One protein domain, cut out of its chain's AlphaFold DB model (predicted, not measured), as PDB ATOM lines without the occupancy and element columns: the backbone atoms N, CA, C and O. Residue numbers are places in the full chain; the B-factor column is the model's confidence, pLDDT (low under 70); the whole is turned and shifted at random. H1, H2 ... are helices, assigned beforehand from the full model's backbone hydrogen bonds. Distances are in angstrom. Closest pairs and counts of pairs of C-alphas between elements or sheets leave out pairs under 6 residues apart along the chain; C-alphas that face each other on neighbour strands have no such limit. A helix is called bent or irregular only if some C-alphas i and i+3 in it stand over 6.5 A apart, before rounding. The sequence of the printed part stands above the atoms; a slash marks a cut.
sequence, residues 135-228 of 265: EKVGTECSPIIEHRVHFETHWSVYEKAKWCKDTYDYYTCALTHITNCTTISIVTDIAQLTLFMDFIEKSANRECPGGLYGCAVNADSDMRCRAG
ATOM      1  N   GLU A 135     -26.352 -30.635 -18.803       62.75
ATOM      2  CA  GLU A 135     -25.304 -30.615 -19.826       62.75
ATOM      3  C   GLU A 135     -23.908 -30.670 -19.185       62.75
ATOM      4  O   GLU A 135     -23.018 -31.385 -19.657       62.75
ATOM      5  N   LYS A 136     -23.738 -30.026 -18.026       68.69
ATOM      6  CA  LYS A 136     -22.517 -30.129 -17.222       68.69
ATOM      7  C   LYS A 136     -22.248 -31.544 -16.698       68.69
ATOM      8  O   LYS A 136     -21.108 -31.991 -16.721       68.69
ATOM      9  N   VAL A 137     -23.279 -32.302 -16.318       67.81
ATOM     10  CA  VAL A 137     -23.115 -33.729 -15.962       67.81
ATOM     11  C   VAL A 137     -22.662 -34.543 -17.173       67.81
ATOM     12  O   VAL A 137     -21.766 -35.384 -17.070       67.81
ATOM     13  N   GLY A 138     -23.249 -34.254 -18.337       63.50
ATOM     14  CA  GLY A 138     -22.871 -34.855 -19.610       63.50
ATOM     15  C   GLY A 138     -21.413 -34.591 -19.996       63.50
ATOM     16  O   GLY A 138     -20.764 -35.478 -20.542       63.50
ATOM     17  N   THR A 139     -20.876 -33.415 -19.682       70.25
ATOM     18  CA  THR A 139     -19.500 -33.031 -20.033       70.25
ATOM     19  C   THR A 139     -18.467 -33.435 -18.979       70.25
ATOM     20  O   THR A 139     -17.374 -33.864 -19.341       70.25
ATOM     21  N   GLU A 140     -18.798 -33.350 -17.688       77.69
ATOM     22  CA  GLU A 140     -17.849 -33.589 -16.591       77.69
ATOM     23  C   GLU A 140     -17.848 -35.045 -16.106       77.69
ATOM     24  O   GLU A 140     -16.785 -35.588 -15.802       77.69
ATOM     25  N   CYS A 141     -19.010 -35.705 -16.069       78.31
ATOM     26  CA  CYS A 141     -19.121 -37.063 -15.534       78.31
ATOM     27  C   CYS A 141     -19.066 -38.147 -16.624       78.31
ATOM     28  O   CYS A 141     -18.524 -39.222 -16.377       78.31
ATOM     29  N   SER A 142     -19.585 -37.906 -17.837       69.75
ATOM     30  CA  SER A 142     -19.644 -38.944 -18.891       69.75
ATOM     31  C   SER A 142     -18.300 -39.570 -19.280       69.75
ATOM     32  O   SER A 142     -18.289 -40.791 -19.463       69.75
ATOM     33  N   PRO A 143     -17.167 -38.832 -19.344       78.81
ATOM     34  CA  PRO A 143     -15.865 -39.424 -19.668       78.81
ATOM     35  C   PRO A 143     -15.439 -40.553 -18.713       78.81
ATOM     36  O   PRO A 143     -14.612 -41.391 -19.068       78.81
ATOM     37  N   ILE A 144     -16.008 -40.602 -17.500       75.81
ATOM     38  CA  ILE A 144     -15.693 -41.615 -16.486       75.81
ATOM     39  C   ILE A 144     -16.141 -43.014 -16.940       75.81
ATOM     40  O   ILE A 144     -15.411 -43.986 -16.752       75.81
ATOM     41  N   ILE A 145     -17.316 -43.121 -17.569       67.25
ATOM     42  CA  ILE A 145     -17.922 -44.404 -17.971       67.25
ATOM     43  C   ILE A 145     -18.043 -44.563 -19.494       67.25
ATOM     44  O   ILE A 145     -18.655 -45.513 -19.992       67.25
ATOM     45  N   GLU A 146     -17.445 -43.640 -20.250       63.72
ATOM     46  CA  GLU A 146     -17.556 -43.584 -21.703       63.72
ATOM     47  C   GLU A 146     -17.164 -44.929 -22.343       63.72
ATOM     48  O   GLU A 146     -16.150 -45.552 -22.006       63.72
ATOM     49  N   HIS A 147     -18.041 -45.413 -23.230       55.88
ATOM     50  CA  HIS A 147     -17.987 -46.716 -23.911       55.88
ATOM     51  C   HIS A 147     -18.143 -47.975 -23.041       55.88
ATOM     52  O   HIS A 147     -18.106 -49.079 -23.580       55.88
ATOM     53  N   ARG A 148     -18.350 -47.854 -21.723       63.91
ATOM     54  CA  ARG A 148     -18.473 -48.999 -20.797       63.91
ATOM     55  C   ARG A 148     -19.688 -48.869 -19.877       63.91
ATOM     56  O   ARG A 148     -19.632 -49.200 -18.702       63.91
ATOM     57  N   VAL A 149     -20.809 -48.405 -20.422       61.56
ATOM     58  CA  VAL A 149     -22.076 -48.243 -19.681       61.56
ATOM     59  C   VAL A 149     -22.664 -49.591 -19.248       61.56
ATOM     60  O   VAL A 149     -23.295 -49.694 -18.200       61.56
ATOM     61  N   HIS A 150     -22.439 -50.639 -20.039       69.31
ATOM     62  CA  HIS A 150     -22.933 -51.982 -19.759       69.31
ATOM     63  C   HIS A 150     -21.822 -52.857 -19.195       69.31
ATOM     64  O   HIS A 150     -20.721 -52.882 -19.735       69.31
ATOM     65  N   PHE A 151     -22.128 -53.595 -18.130       72.69
ATOM     66  CA  PHE A 151     -21.240 -54.626 -17.615       72.69
ATOM     67  C   PHE A 151     -21.256 -55.850 -18.532       72.69
ATOM     68  O   PHE A 151     -22.330 -56.362 -18.859       72.69
ATOM     69  N   GLU A 152     -20.082 -56.366 -18.898       76.50
ATOM     70  CA  GLU A 152     -19.985 -57.593 -19.689       76.50
ATOM     71  C   GLU A 152     -19.403 -58.745 -18.862       76.50
ATOM     72  O   GLU A 152     -18.313 -58.688 -18.289       76.50
ATOM     73  N   THR A 153     -20.136 -59.855 -18.816       73.75
ATOM     74  CA  THR A 153     -19.795 -61.011 -17.973       73.75
ATOM     75  C   THR A 153     -18.521 -61.732 -18.408       73.75
ATOM     76  O   THR A 153     -17.906 -62.419 -17.588       73.75
ATOM     77  N   HIS A 154     -18.095 -61.566 -19.659       79.12
ATOM     78  CA  HIS A 154     -16.891 -62.185 -20.212       79.12
ATOM     79  C   HIS A 154     -15.617 -61.357 -19.983       79.12
ATOM     80  O   HIS A 154     -14.524 -61.846 -20.263       79.12
ATOM     81  N   TRP A 155     -15.734 -60.143 -19.433       82.62
ATOM     82  CA  TRP A 155     -14.586 -59.317 -19.074       82.62
ATOM     83  C   TRP A 155     -13.658 -60.000 -18.074       82.62
ATOM     84  O   TRP A 155     -14.079 -60.771 -17.195       82.62
ATOM     85  N   SER A 156     -12.378 -59.653 -18.184       79.94
ATOM     86  CA  SER A 156     -11.375 -60.035 -17.199       79.94
ATOM     87  C   SER A 156     -11.740 -59.489 -15.814       79.94
ATOM     88  O   SER A 156     -12.458 -58.499 -15.668       79.94
ATOM     89  N   VAL A 157     -11.210 -60.116 -14.760       72.25
ATOM     90  CA  VAL A 157     -11.416 -59.644 -13.375       72.25
ATOM     91  C   VAL A 157     -10.973 -58.183 -13.214       72.25
ATOM     92  O   VAL A 157     -11.617 -57.421 -12.499       72.25
ATOM     93  N   TYR A 158      -9.916 -57.776 -13.925       75.75
ATOM     94  CA  TYR A 158      -9.418 -56.402 -13.922       75.75
ATOM     95  C   TYR A 158     -10.408 -55.417 -14.556       75.75
ATOM     96  O   TYR A 158     -10.680 -54.367 -13.981       75.75
ATOM     97  N   GLU A 159     -10.981 -55.757 -15.708       79.31
ATOM     98  CA  GLU A 159     -11.968 -54.914 -16.394       79.31
ATOM     99  C   GLU A 159     -13.269 -54.792 -15.601       79.31
ATOM    100  O   GLU A 159     -13.810 -53.696 -15.492       79.31
ATOM    101  N   LYS A 160     -13.720 -55.880 -14.967       78.69
ATOM    102  CA  LYS A 160     -14.876 -55.865 -14.057       78.69
ATOM    103  C   LYS A 160     -14.632 -54.963 -12.853       78.69
ATOM    104  O   LYS A 160     -15.488 -54.154 -12.508       78.69
ATOM    105  N   ALA A 161     -13.451 -55.059 -12.242       76.62
ATOM    106  CA  ALA A 161     -13.082 -54.196 -11.126       76.62
ATOM    107  C   ALA A 161     -12.984 -52.724 -11.546       76.62
ATOM    108  O   ALA A 161     -13.495 -51.845 -10.851       76.62
ATOM    109  N   LYS A 162     -12.391 -52.458 -12.715       82.12
ATOM    110  CA  LYS A 162     -12.328 -51.117 -13.299       82.12
ATOM    111  C   LYS A 162     -13.727 -50.562 -13.564       82.12
ATOM    112  O   LYS A 162     -13.991 -49.428 -13.200       82.12
ATOM    113  N   TRP A 163     -14.635 -51.365 -14.115       84.94
ATOM    114  CA  TRP A 163     -16.020 -50.961 -14.346       84.94
ATOM    115  C   TRP A 163     -16.768 -50.625 -13.055       84.94
ATOM    116  O   TRP A 163     -17.425 -49.591 -12.986       84.94
ATOM    117  N   CYS A 164     -16.636 -51.456 -12.016       82.62
ATOM    118  CA  CYS A 164     -17.248 -51.192 -10.713       82.62
ATOM    119  C   CYS A 164     -16.770 -49.865 -10.112       82.62
ATOM    120  O   CYS A 164     -17.559 -49.125  -9.528       82.62
ATOM    121  N   LYS A 165     -15.484 -49.549 -10.289       83.06
ATOM    122  CA  LYS A 165     -14.908 -48.278  -9.857       83.06
ATOM    123  C   LYS A 165     -15.414 -47.098 -10.694       83.06
ATOM    124  O   LYS A 165     -15.919 -46.140 -10.122       83.06
ATOM    125  N   ASP A 166     -15.317 -47.189 -12.021       82.75
ATOM    126  CA  ASP A 166     -15.756 -46.143 -12.957       82.75
ATOM    127  C   ASP A 166     -17.257 -45.820 -12.735       82.75
ATOM    128  O   ASP A 166     -17.673 -44.665 -12.738       82.75
ATOM    129  N   THR A 167     -18.066 -46.839 -12.435       78.25
ATOM    130  CA  THR A 167     -19.489 -46.722 -12.077       78.25
ATOM    131  C   THR A 167     -19.723 -45.927 -10.789       78.25
ATOM    132  O   THR A 167     -20.571 -45.035 -10.760       78.25
ATOM    133  N   TYR A 168     -18.979 -46.229  -9.722       84.06
ATOM    134  CA  TYR A 168     -19.066 -45.485  -8.464       84.06
ATOM    135  C   TYR A 168     -18.647 -44.018  -8.638       84.06
ATOM    136  O   TYR A 168     -19.337 -43.112  -8.160       84.06
ATOM    137  N   ASP A 169     -17.546 -43.787  -9.359       83.31
ATOM    138  CA  ASP A 169     -17.018 -42.451  -9.639       83.31
ATOM    139  C   ASP A 169     -18.034 -41.629 -10.462       83.31
ATOM    140  O   ASP A 169     -18.315 -40.476 -10.125       83.31
ATOM    141  N   TYR A 170     -18.669 -42.243 -11.472       82.50
ATOM    142  CA  TYR A 170     -19.743 -41.620 -12.251       82.50
ATOM    143  C   TYR A 170     -20.949 -41.261 -11.379       82.50
ATOM    144  O   TYR A 170     -21.408 -40.119 -11.401       82.50
ATOM    145  N   TYR A 171     -21.462 -42.220 -10.602       79.44
ATOM    146  CA  TYR A 171     -22.650 -42.013  -9.774       79.44
ATOM    147  C   TYR A 171     -22.429 -40.888  -8.761       79.44
ATOM    148  O   TYR A 171     -23.282 -40.017  -8.599       79.44
ATOM    149  N   THR A 172     -21.263 -40.866  -8.116       81.62
ATOM    150  CA  THR A 172     -20.906 -39.833  -7.137       81.62
ATOM    151  C   THR A 172     -20.787 -38.455  -7.794       81.62
ATOM    152  O   THR A 172     -21.286 -37.467  -7.248       81.62
ATOM    153  N   CYS A 173     -20.176 -38.386  -8.982       81.00
ATOM    154  CA  CYS A 173     -20.104 -37.166  -9.786       81.00
ATOM    155  C   CYS A 173     -21.513 -36.650 -10.114       81.00
ATOM    156  O   CYS A 173     -21.877 -35.546  -9.707       81.00
ATOM    157  N   ALA A 174     -22.348 -37.479 -10.747       76.31
ATOM    158  CA  ALA A 174     -23.700 -37.108 -11.158       76.31
ATOM    159  C   ALA A 174     -24.581 -36.692  -9.966       76.31
ATOM    160  O   ALA A 174     -25.248 -35.657 -10.025       76.31
ATOM    161  N   LEU A 175     -24.519 -37.430  -8.851       78.94
ATOM    162  CA  LEU A 175     -25.267 -37.109  -7.634       78.94
ATOM    163  C   LEU A 175     -24.908 -35.719  -7.104       78.94
ATOM    164  O   LEU A 175     -25.803 -34.950  -6.766       78.94
ATOM    165  N   THR A 176     -23.619 -35.369  -7.097       80.25
ATOM    166  CA  THR A 176     -23.131 -34.069  -6.608       80.25
ATOM    167  C   THR A 176     -23.700 -32.897  -7.411       80.25
ATOM    168  O   THR A 176     -23.958 -31.829  -6.852       80.25
ATOM    169  N   HIS A 177     -23.930 -33.078  -8.711       73.12
ATOM    170  CA  HIS A 177     -24.546 -32.047  -9.545       73.12
ATOM    171  C   HIS A 177     -26.057 -31.937  -9.323       73.12
ATOM    172  O   HIS A 177     -26.574 -30.823  -9.327       73.12
ATOM    173  N   ILE A 178     -26.756 -33.052  -9.076       70.06
ATOM    174  CA  ILE A 178     -28.211 -33.063  -8.843       70.06
ATOM    175  C   ILE A 178     -28.570 -32.524  -7.456       70.06
ATOM    176  O   ILE A 178     -29.517 -31.754  -7.317       70.06
ATOM    177  N   THR A 179     -27.831 -32.904  -6.408       68.56
ATOM    178  CA  THR A 179     -28.169 -32.511  -5.028       68.56
ATOM    179  C   THR A 179     -27.959 -31.023  -4.753       68.56
ATOM    180  O   THR A 179     -28.495 -30.503  -3.778       68.56
ATOM    181  N   ASN A 180     -27.187 -30.333  -5.596       64.06
ATOM    182  CA  ASN A 180     -26.783 -28.942  -5.394       64.06
ATOM    183  C   ASN A 180     -27.559 -27.930  -6.257       64.06
ATOM    184  O   ASN A 180     -27.131 -26.778  -6.360       64.06
ATOM    185  N   CYS A 181     -28.674 -28.321  -6.885       61.28
ATOM    186  CA  CYS A 181     -29.342 -27.478  -7.876       61.28
ATOM    187  C   CYS A 181     -30.878 -27.447  -7.787       61.28
ATOM    188  O   CYS A 181     -31.518 -28.344  -7.240       61.28
ATOM    189  N   THR A 182     -31.478 -26.385  -8.341       59.50
ATOM    190  CA  THR A 182     -32.937 -26.167  -8.327       59.50
ATOM    191  C   THR A 182     -33.603 -26.716  -9.597       59.50
ATOM    192  O   THR A 182     -33.240 -26.342 -10.711       59.50
ATOM    193  N   THR A 183     -34.627 -27.559  -9.436       56.66
ATOM    194  CA  THR A 183     -35.263 -28.394 -10.483       56.66
ATOM    195  C   THR A 183     -36.359 -27.710 -11.320       56.66
ATOM    196  O   THR A 183     -37.004 -28.358 -12.142       56.66
ATOM    197  N   ILE A 184     -36.591 -26.406 -11.140       50.34
ATOM    198  CA  ILE A 184     -37.828 -25.723 -11.576       50.34
ATOM    199  C   ILE A 184     -37.991 -25.644 -13.112       50.34
ATOM    200  O   ILE A 184     -39.121 -25.559 -13.586       50.34
ATOM    201  N   SER A 185     -36.913 -25.715 -13.904       43.12
ATOM    202  CA  SER A 185     -36.970 -25.527 -15.369       43.12
ATOM    203  C   SER A 185     -36.517 -26.721 -16.218       43.12
ATOM    204  O   SER A 185     -36.521 -26.605 -17.438       43.12
ATOM    205  N   ILE A 186     -36.113 -27.849 -15.613       52.62
ATOM    206  CA  ILE A 186     -35.404 -28.935 -16.331       52.62
ATOM    207  C   ILE A 186     -35.840 -30.334 -15.870       52.62
ATOM    208  O   ILE A 186     -35.054 -31.276 -15.781       52.62
ATOM    209  N   VAL A 187     -37.125 -30.469 -15.535       56.78
ATOM    210  CA  VAL A 187     -37.704 -31.686 -14.941       56.78
ATOM    211  C   VAL A 187     -37.445 -32.929 -15.800       56.78
ATOM    212  O   VAL A 187     -37.140 -33.991 -15.263       56.78
ATOM    213  N   THR A 188     -37.517 -32.800 -17.126       54.25
ATOM    214  CA  THR A 188     -37.347 -33.919 -18.062       54.25
ATOM    215  C   THR A 188     -35.910 -34.442 -18.098       54.25
ATOM    216  O   THR A 188     -35.709 -35.654 -18.032       54.25
ATOM    217  N   ASP A 189     -34.911 -33.558 -18.140       50.69
ATOM    218  CA  ASP A 189     -33.502 -33.967 -18.246       50.69
ATOM    219  C   ASP A 189     -32.982 -34.493 -16.903       50.69
ATOM    220  O   ASP A 189     -32.231 -35.466 -16.855       50.69
ATOM    221  N   ILE A 190     -33.469 -33.929 -15.793       59.75
ATOM    222  CA  ILE A 190     -33.205 -34.457 -14.449       59.75
ATOM    223  C   ILE A 190     -33.838 -35.839 -14.281       59.75
ATOM    224  O   ILE A 190     -33.207 -36.729 -13.714       59.75
ATOM    225  N   ALA A 191     -35.052 -36.059 -14.795       61.84
ATOM    226  CA  ALA A 191     -35.685 -37.374 -14.761       61.84
ATOM    227  C   ALA A 191     -34.889 -38.407 -15.574       61.84
ATOM    228  O   ALA A 191     -34.664 -39.515 -15.092       61.84
ATOM    229  N   GLN A 192     -34.404 -38.046 -16.767       55.62
ATOM    230  CA  GLN A 192     -33.553 -38.927 -17.574       55.62
ATOM    231  C   GLN A 192     -32.230 -39.254 -16.873       55.62
ATOM    232  O   GLN A 192     -31.846 -40.423 -16.816       55.62
ATOM    233  N   LEU A 193     -31.566 -38.252 -16.293       61.38
ATOM    234  CA  LEU A 193     -30.329 -38.456 -15.545       61.38
ATOM    235  C   LEU A 193     -30.555 -39.322 -14.297       61.38
ATOM    236  O   LEU A 193     -29.767 -40.223 -14.025       61.38
ATOM    237  N   THR A 194     -31.658 -39.111 -13.577       65.81
ATOM    238  CA  THR A 194     -32.028 -39.911 -12.398       65.81
ATOM    239  C   THR A 194     -32.283 -41.371 -12.778       65.81
ATOM    240  O   THR A 194     -31.807 -42.275 -12.098       65.81
ATOM    241  N   LEU A 195     -32.978 -41.620 -13.894       62.50
ATOM    242  CA  LEU A 195     -33.182 -42.973 -14.422       62.50
ATOM    243  C   LEU A 195     -31.859 -43.637 -14.816       62.50
ATOM    244  O   LEU A 195     -31.669 -44.829 -14.574       62.50
ATOM    245  N   PHE A 196     -30.935 -42.877 -15.405       59.25
ATOM    246  CA  PHE A 196     -29.614 -43.391 -15.740       59.25
ATOM    247  C   PHE A 196     -28.801 -43.729 -14.484       59.25
ATOM    248  O   PHE A 196     -28.212 -44.804 -14.406       59.25
ATOM    249  N   MET A 197     -28.825 -42.869 -13.465       70.06
ATOM    250  CA  MET A 197     -28.181 -43.142 -12.181       70.06
ATOM    251  C   MET A 197     -28.765 -44.375 -11.482       70.06
ATOM    252  O   MET A 197     -27.998 -45.200 -10.993       70.06
ATOM    253  N   ASP A 198     -30.090 -44.547 -11.491       69.88
ATOM    254  CA  ASP A 198     -30.758 -45.740 -10.949       69.88
ATOM    255  C   ASP A 198     -30.355 -47.015 -11.712       69.88
ATOM    256  O   ASP A 198     -30.073 -48.052 -11.105       69.88
ATOM    257  N   PHE A 199     -30.249 -46.943 -13.043       70.00
ATOM    258  CA  PHE A 199     -29.724 -48.044 -13.854       70.00
ATOM    259  C   PHE A 199     -28.287 -48.411 -13.458       70.00
ATOM    260  O   PHE A 199     -27.979 -49.595 -13.277       70.00
ATOM    261  N   ILE A 200     -27.415 -47.412 -13.316       69.06
ATOM    262  CA  ILE A 200     -26.010 -47.590 -12.945       69.06
ATOM    263  C   ILE A 200     -25.892 -48.199 -11.542       69.06
ATOM    264  O   ILE A 200     -25.185 -49.189 -11.359       69.06
ATOM    265  N   GLU A 201     -26.648 -47.691 -10.570       75.25
ATOM    266  CA  GLU A 201     -26.679 -48.207  -9.202       75.25
ATOM    267  C   GLU A 201     -27.165 -49.660  -9.141       75.25
ATOM    268  O   GLU A 201     -26.517 -50.511  -8.528       75.25
ATOM    269  N   LYS A 202     -28.272 -49.987  -9.817       73.25
ATOM    270  CA  LYS A 202     -28.792 -51.364  -9.871       73.25
ATOM    271  C   LYS A 202     -27.815 -52.318 -10.545       73.25
ATOM    272  O   LYS A 202     -27.635 -53.442 -10.069       73.25
ATOM    273  N   SER A 203     -27.176 -51.874 -11.624       68.94
ATOM    274  CA  SER A 203     -26.162 -52.659 -12.329       68.94
ATOM    275  C   SER A 203     -24.951 -52.911 -11.429       68.94
ATOM    276  O   SER A 203     -24.505 -54.050 -11.309       68.94
ATOM    277  N   ALA A 204     -24.481 -51.895 -10.701       78.69
ATOM    278  CA  ALA A 204     -23.411 -52.042  -9.718       78.69
ATOM    279  C   ALA A 204     -23.796 -53.009  -8.594       78.69
ATOM    280  O   ALA A 204     -23.039 -53.919  -8.270       78.69
ATOM    281  N   ASN A 205     -24.997 -52.874  -8.030       77.56
ATOM    282  CA  ASN A 205     -25.495 -53.744  -6.962       77.56
ATOM    283  C   ASN A 205     -25.582 -55.212  -7.394       77.56
ATOM    284  O   ASN A 205     -25.275 -56.115  -6.608       77.56
ATOM    285  N   ARG A 206     -25.934 -55.462  -8.658       77.75
ATOM    286  CA  ARG A 206     -25.962 -56.813  -9.216       77.75
ATOM    287  C   ARG A 206     -24.569 -57.362  -9.492       77.75
ATOM    288  O   ARG A 206     -24.313 -58.502  -9.124       77.75
ATOM    289  N   GLU A 207     -23.680 -56.593 -10.104       81.06
ATOM    290  CA  GLU A 207     -22.451 -57.138 -10.699       81.06
ATOM    291  C   GLU A 207     -21.198 -56.943  -9.821       81.06
ATOM    292  O   GLU A 207     -20.248 -57.729  -9.892       81.06
ATOM    293  N   CYS A 208     -21.206 -55.954  -8.925       81.88
ATOM    294  CA  CYS A 208     -20.084 -55.616  -8.050       81.88
ATOM    295  C   CYS A 208     -20.273 -56.187  -6.630       81.88
ATOM    296  O   CYS A 208     -21.341 -56.031  -6.037       81.88
ATOM    297  N   PRO A 209     -19.247 -56.816  -6.027       79.12
ATOM    298  CA  PRO A 209     -19.245 -57.209  -4.627       79.12
ATOM    299  C   PRO A 209     -19.418 -55.996  -3.715       79.12
ATOM    300  O   PRO A 209     -18.615 -55.059  -3.745       79.12
ATOM    301  N   GLY A 210     -20.471 -56.032  -2.902       78.31
ATOM    302  CA  GLY A 210     -20.880 -54.934  -2.031       78.31
ATOM    303  C   GLY A 210     -21.587 -53.804  -2.777       78.31
ATOM    304  O   GLY A 210     -21.849 -52.756  -2.193       78.31
ATOM    305  N   GLY A 211     -21.908 -54.020  -4.051       84.44
ATOM    306  CA  GLY A 211     -22.650 -53.099  -4.890       84.44
ATOM    307  C   GLY A 211     -21.934 -51.787  -5.158       84.44
ATOM    308  O   GLY A 211     -20.706 -51.743  -5.223       84.44
ATOM    309  N   LEU A 212     -22.719 -50.720  -5.309       78.94
ATOM    310  CA  LEU A 212     -22.214 -49.380  -5.600       78.94
ATOM    311  C   LEU A 212     -21.201 -48.901  -4.547       78.94
ATOM    312  O   LEU A 212     -20.155 -48.368  -4.891       78.94
ATOM    313  N   TYR A 213     -21.482 -49.151  -3.268       78.94
ATOM    314  CA  TYR A 213     -20.650 -48.711  -2.139       78.94
ATOM    315  C   TYR A 213     -19.538 -49.700  -1.758       78.94
ATOM    316  O   TYR A 213     -18.733 -49.441  -0.860       78.94
ATOM    317  N   GLY A 214     -19.494 -50.849  -2.432       77.62
ATOM    318  CA  GLY A 214     -18.488 -51.875  -2.232       77.62
ATOM    319  C   GLY A 214     -18.524 -52.574  -0.873       77.62
ATOM    320  O   GLY A 214     -19.330 -52.314   0.024       77.62
ATOM    321  N   CYS A 215     -17.595 -53.515  -0.713       76.19
ATOM    322  CA  CYS A 215     -17.499 -54.349   0.485       76.19
ATOM    323  C   CYS A 215     -17.011 -53.616   1.741       76.19
ATOM    324  O   CYS A 215     -16.988 -54.228   2.801       76.19
ATOM    325  N   ALA A 216     -16.596 -52.348   1.646       74.69
ATOM    326  CA  ALA A 216     -16.264 -51.548   2.825       74.69
ATOM    327  C   ALA A 216     -17.520 -51.188   3.633       74.69
ATOM    328  O   ALA A 216     -17.469 -51.147   4.858       74.69
ATOM    329  N   VAL A 217     -18.645 -50.969   2.942       73.31
ATOM    330  CA  VAL A 217     -19.936 -50.618   3.550       73.31
ATOM    331  C   VAL A 217     -20.825 -51.853   3.708       73.31
ATOM    332  O   VAL A 217     -21.485 -52.019   4.726       73.31
ATOM    333  N   ASN A 218     -20.803 -52.760   2.728       75.38
ATOM    334  CA  ASN A 218     -21.737 -53.889   2.639       75.38
ATOM    335  C   ASN A 218     -21.100 -55.246   2.985       75.38
ATOM    336  O   ASN A 218     -21.507 -56.285   2.459       75.38
ATOM    337  N   ALA A 219     -20.084 -55.246   3.855       75.75
ATOM    338  CA  ALA A 219     -19.343 -56.451   4.232       75.75
ATOM    339  C   ALA A 219     -20.251 -57.558   4.786       75.75
ATOM    340  O   ALA A 219     -20.082 -58.720   4.424       75.75
ATOM    341  N   ASP A 220     -21.220 -57.190   5.626       72.88
ATOM    342  CA  ASP A 220     -22.071 -58.141   6.349       72.88
ATOM    343  C   ASP A 220     -23.332 -58.534   5.566       72.88
ATOM    344  O   ASP A 220     -23.864 -59.636   5.736       72.88
ATOM    345  N   SER A 221     -23.804 -57.654   4.679       75.88
ATOM    346  CA  SER A 221     -25.036 -57.834   3.906       75.88
ATOM    347  C   SER A 221     -24.808 -58.613   2.607       75.88
ATOM    348  O   SER A 221     -25.632 -59.453   2.239       75.88
ATOM    349  N   ASP A 222     -23.671 -58.425   1.936       73.12
ATOM    350  CA  ASP A 222     -23.383 -59.082   0.661       73.12
ATOM    351  C   ASP A 222     -22.606 -60.396   0.862       73.12
ATOM    352  O   ASP A 222     -21.508 -60.441   1.423       73.12
ATOM    353  N   MET A 223     -23.170 -61.509   0.382       71.06
ATOM    354  CA  MET A 223     -22.534 -62.830   0.462       71.06
ATOM    355  C   MET A 223     -21.190 -62.883  -0.280       71.06
ATOM    356  O   MET A 223     -20.289 -63.593   0.159       71.06
ATOM    357  N   ARG A 224     -21.015 -62.113  -1.360       77.62
ATOM    358  CA  ARG A 224     -19.755 -62.041  -2.118       77.62
ATOM    359  C   ARG A 224     -18.654 -61.401  -1.283       77.62
ATOM    360  O   ARG A 224     -17.535 -61.908  -1.265       77.62
ATOM    361  N   CYS A 225     -18.989 -60.353  -0.531       75.81
ATOM    362  CA  CYS A 225     -18.062 -59.711   0.398       75.81
ATOM    363  C   CYS A 225     -17.662 -60.648   1.537       75.81
ATOM    364  O   CYS A 225     -16.474 -60.768   1.841       75.81
ATOM    365  N   ARG A 226     -18.629 -61.379   2.109       76.50
ATOM    366  CA  ARG A 226     -18.376 -62.407   3.135       76.50
ATOM    367  C   ARG A 226     -17.533 -63.570   2.614       76.50
ATOM    368  O   ARG A 226     -16.691 -64.087   3.337       76.50
ATOM    369  N   ALA A 227     -17.714 -63.938   1.347       72.81
ATOM    370  CA  ALA A 227     -16.897 -64.929   0.651       72.81
ATOM    371  C   ALA A 227     -15.502 -64.405   0.251       72.81
ATOM    372  O   ALA A 227     -14.726 -65.132  -0.364       72.81
ATOM    373  N   GLY A 228     -15.170 -63.151   0.582       69.31
ATOM    374  CA  GLY A 228     -13.868 -62.548   0.306       69.31
ATOM    375  C   GLY A 228     -13.687 -62.036  -1.125       69.31
ATOM    376  O   GLY A 228     -12.599 -61.568  -1.456       69.31
TER     377      GLY A 228
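AT A GLANCE: This is residues 135 to 228 of the 265 residues of the protein "Hypothetical protein" of Rotaria sp. Silwood2 (UniProt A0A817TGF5). A long helical hairpin, H3 and H4, makes the body, with the short H2 packed on one side of H3, and H5 packed on another side of H3 and on H4. H1 lies before H2, and H6, beyond H5, lies toward one end of the long axis. The printed part has 94 residues with six named helices, H1 to H6 in chain order, and no named strand; the class is all helix. It is only just compact, close to loose, with a radius of gyration of the C-alphas of 14.4 A, and elongated, spanning 47 by 28 by 16 A.

HOW THE PARTS SIT: H1, residues 135 to 140, only just touches H3, residues 157 to 179, with 3 pairs of C-alphas within 8 A, the closest Val 137 and Ala 174 at 5.9 A. H2, residues 142 to 145, touches H3 at residues 163 to 170 alone; the closest C-alphas, Ile 145 and Asp 166, are 5.7 A apart. H3 and H4, residues 187 to 207, form a hairpin at a shallow tilt of 30 degrees, opposite ways, closest at the C-alphas of Tyr 171 and Met 197, 6.1 A. H5, residues 211 to 217, touches H3 about perpendicular, at 79 degrees, closest at the C-alphas of Tyr 168 and Leu 212, 5.8 A. H5 also touches H4, closest at the C-alphas of Asn 205 and Gly 211, 3.6 A. H6, residues 223 to 226, is close to H5 but not clearly touching; the C-alphas of Cys 215 and Cys 225 are 5.4 A apart. In H1, H3 and H4 every O i to N i+4 pair is within hydrogen-bond range; in H5 0 of 3 are, and 2 of 4 O i to N i+3 pairs.

IN THESE COORDINATES: H1 begins at C-alpha 135, (-25.304, -30.615, -19.826). H3 is 33.0 A long and H4 30.0 A. H5 is irregular, with C-alphas 212 and 215 9.2 A apart. H6 ends at C-alpha 226, (-18.376, -62.407, 3.135).

THE WHOLE: The farthest C-alphas, Ser 185 and Ala 227, are 47.0 A apart. The printed part has no cut, and the link from H2 to H3 is long, 11 residues. Mean pLDDT of the printed part is 71.9, with residues 179 to 196 under 70, among others.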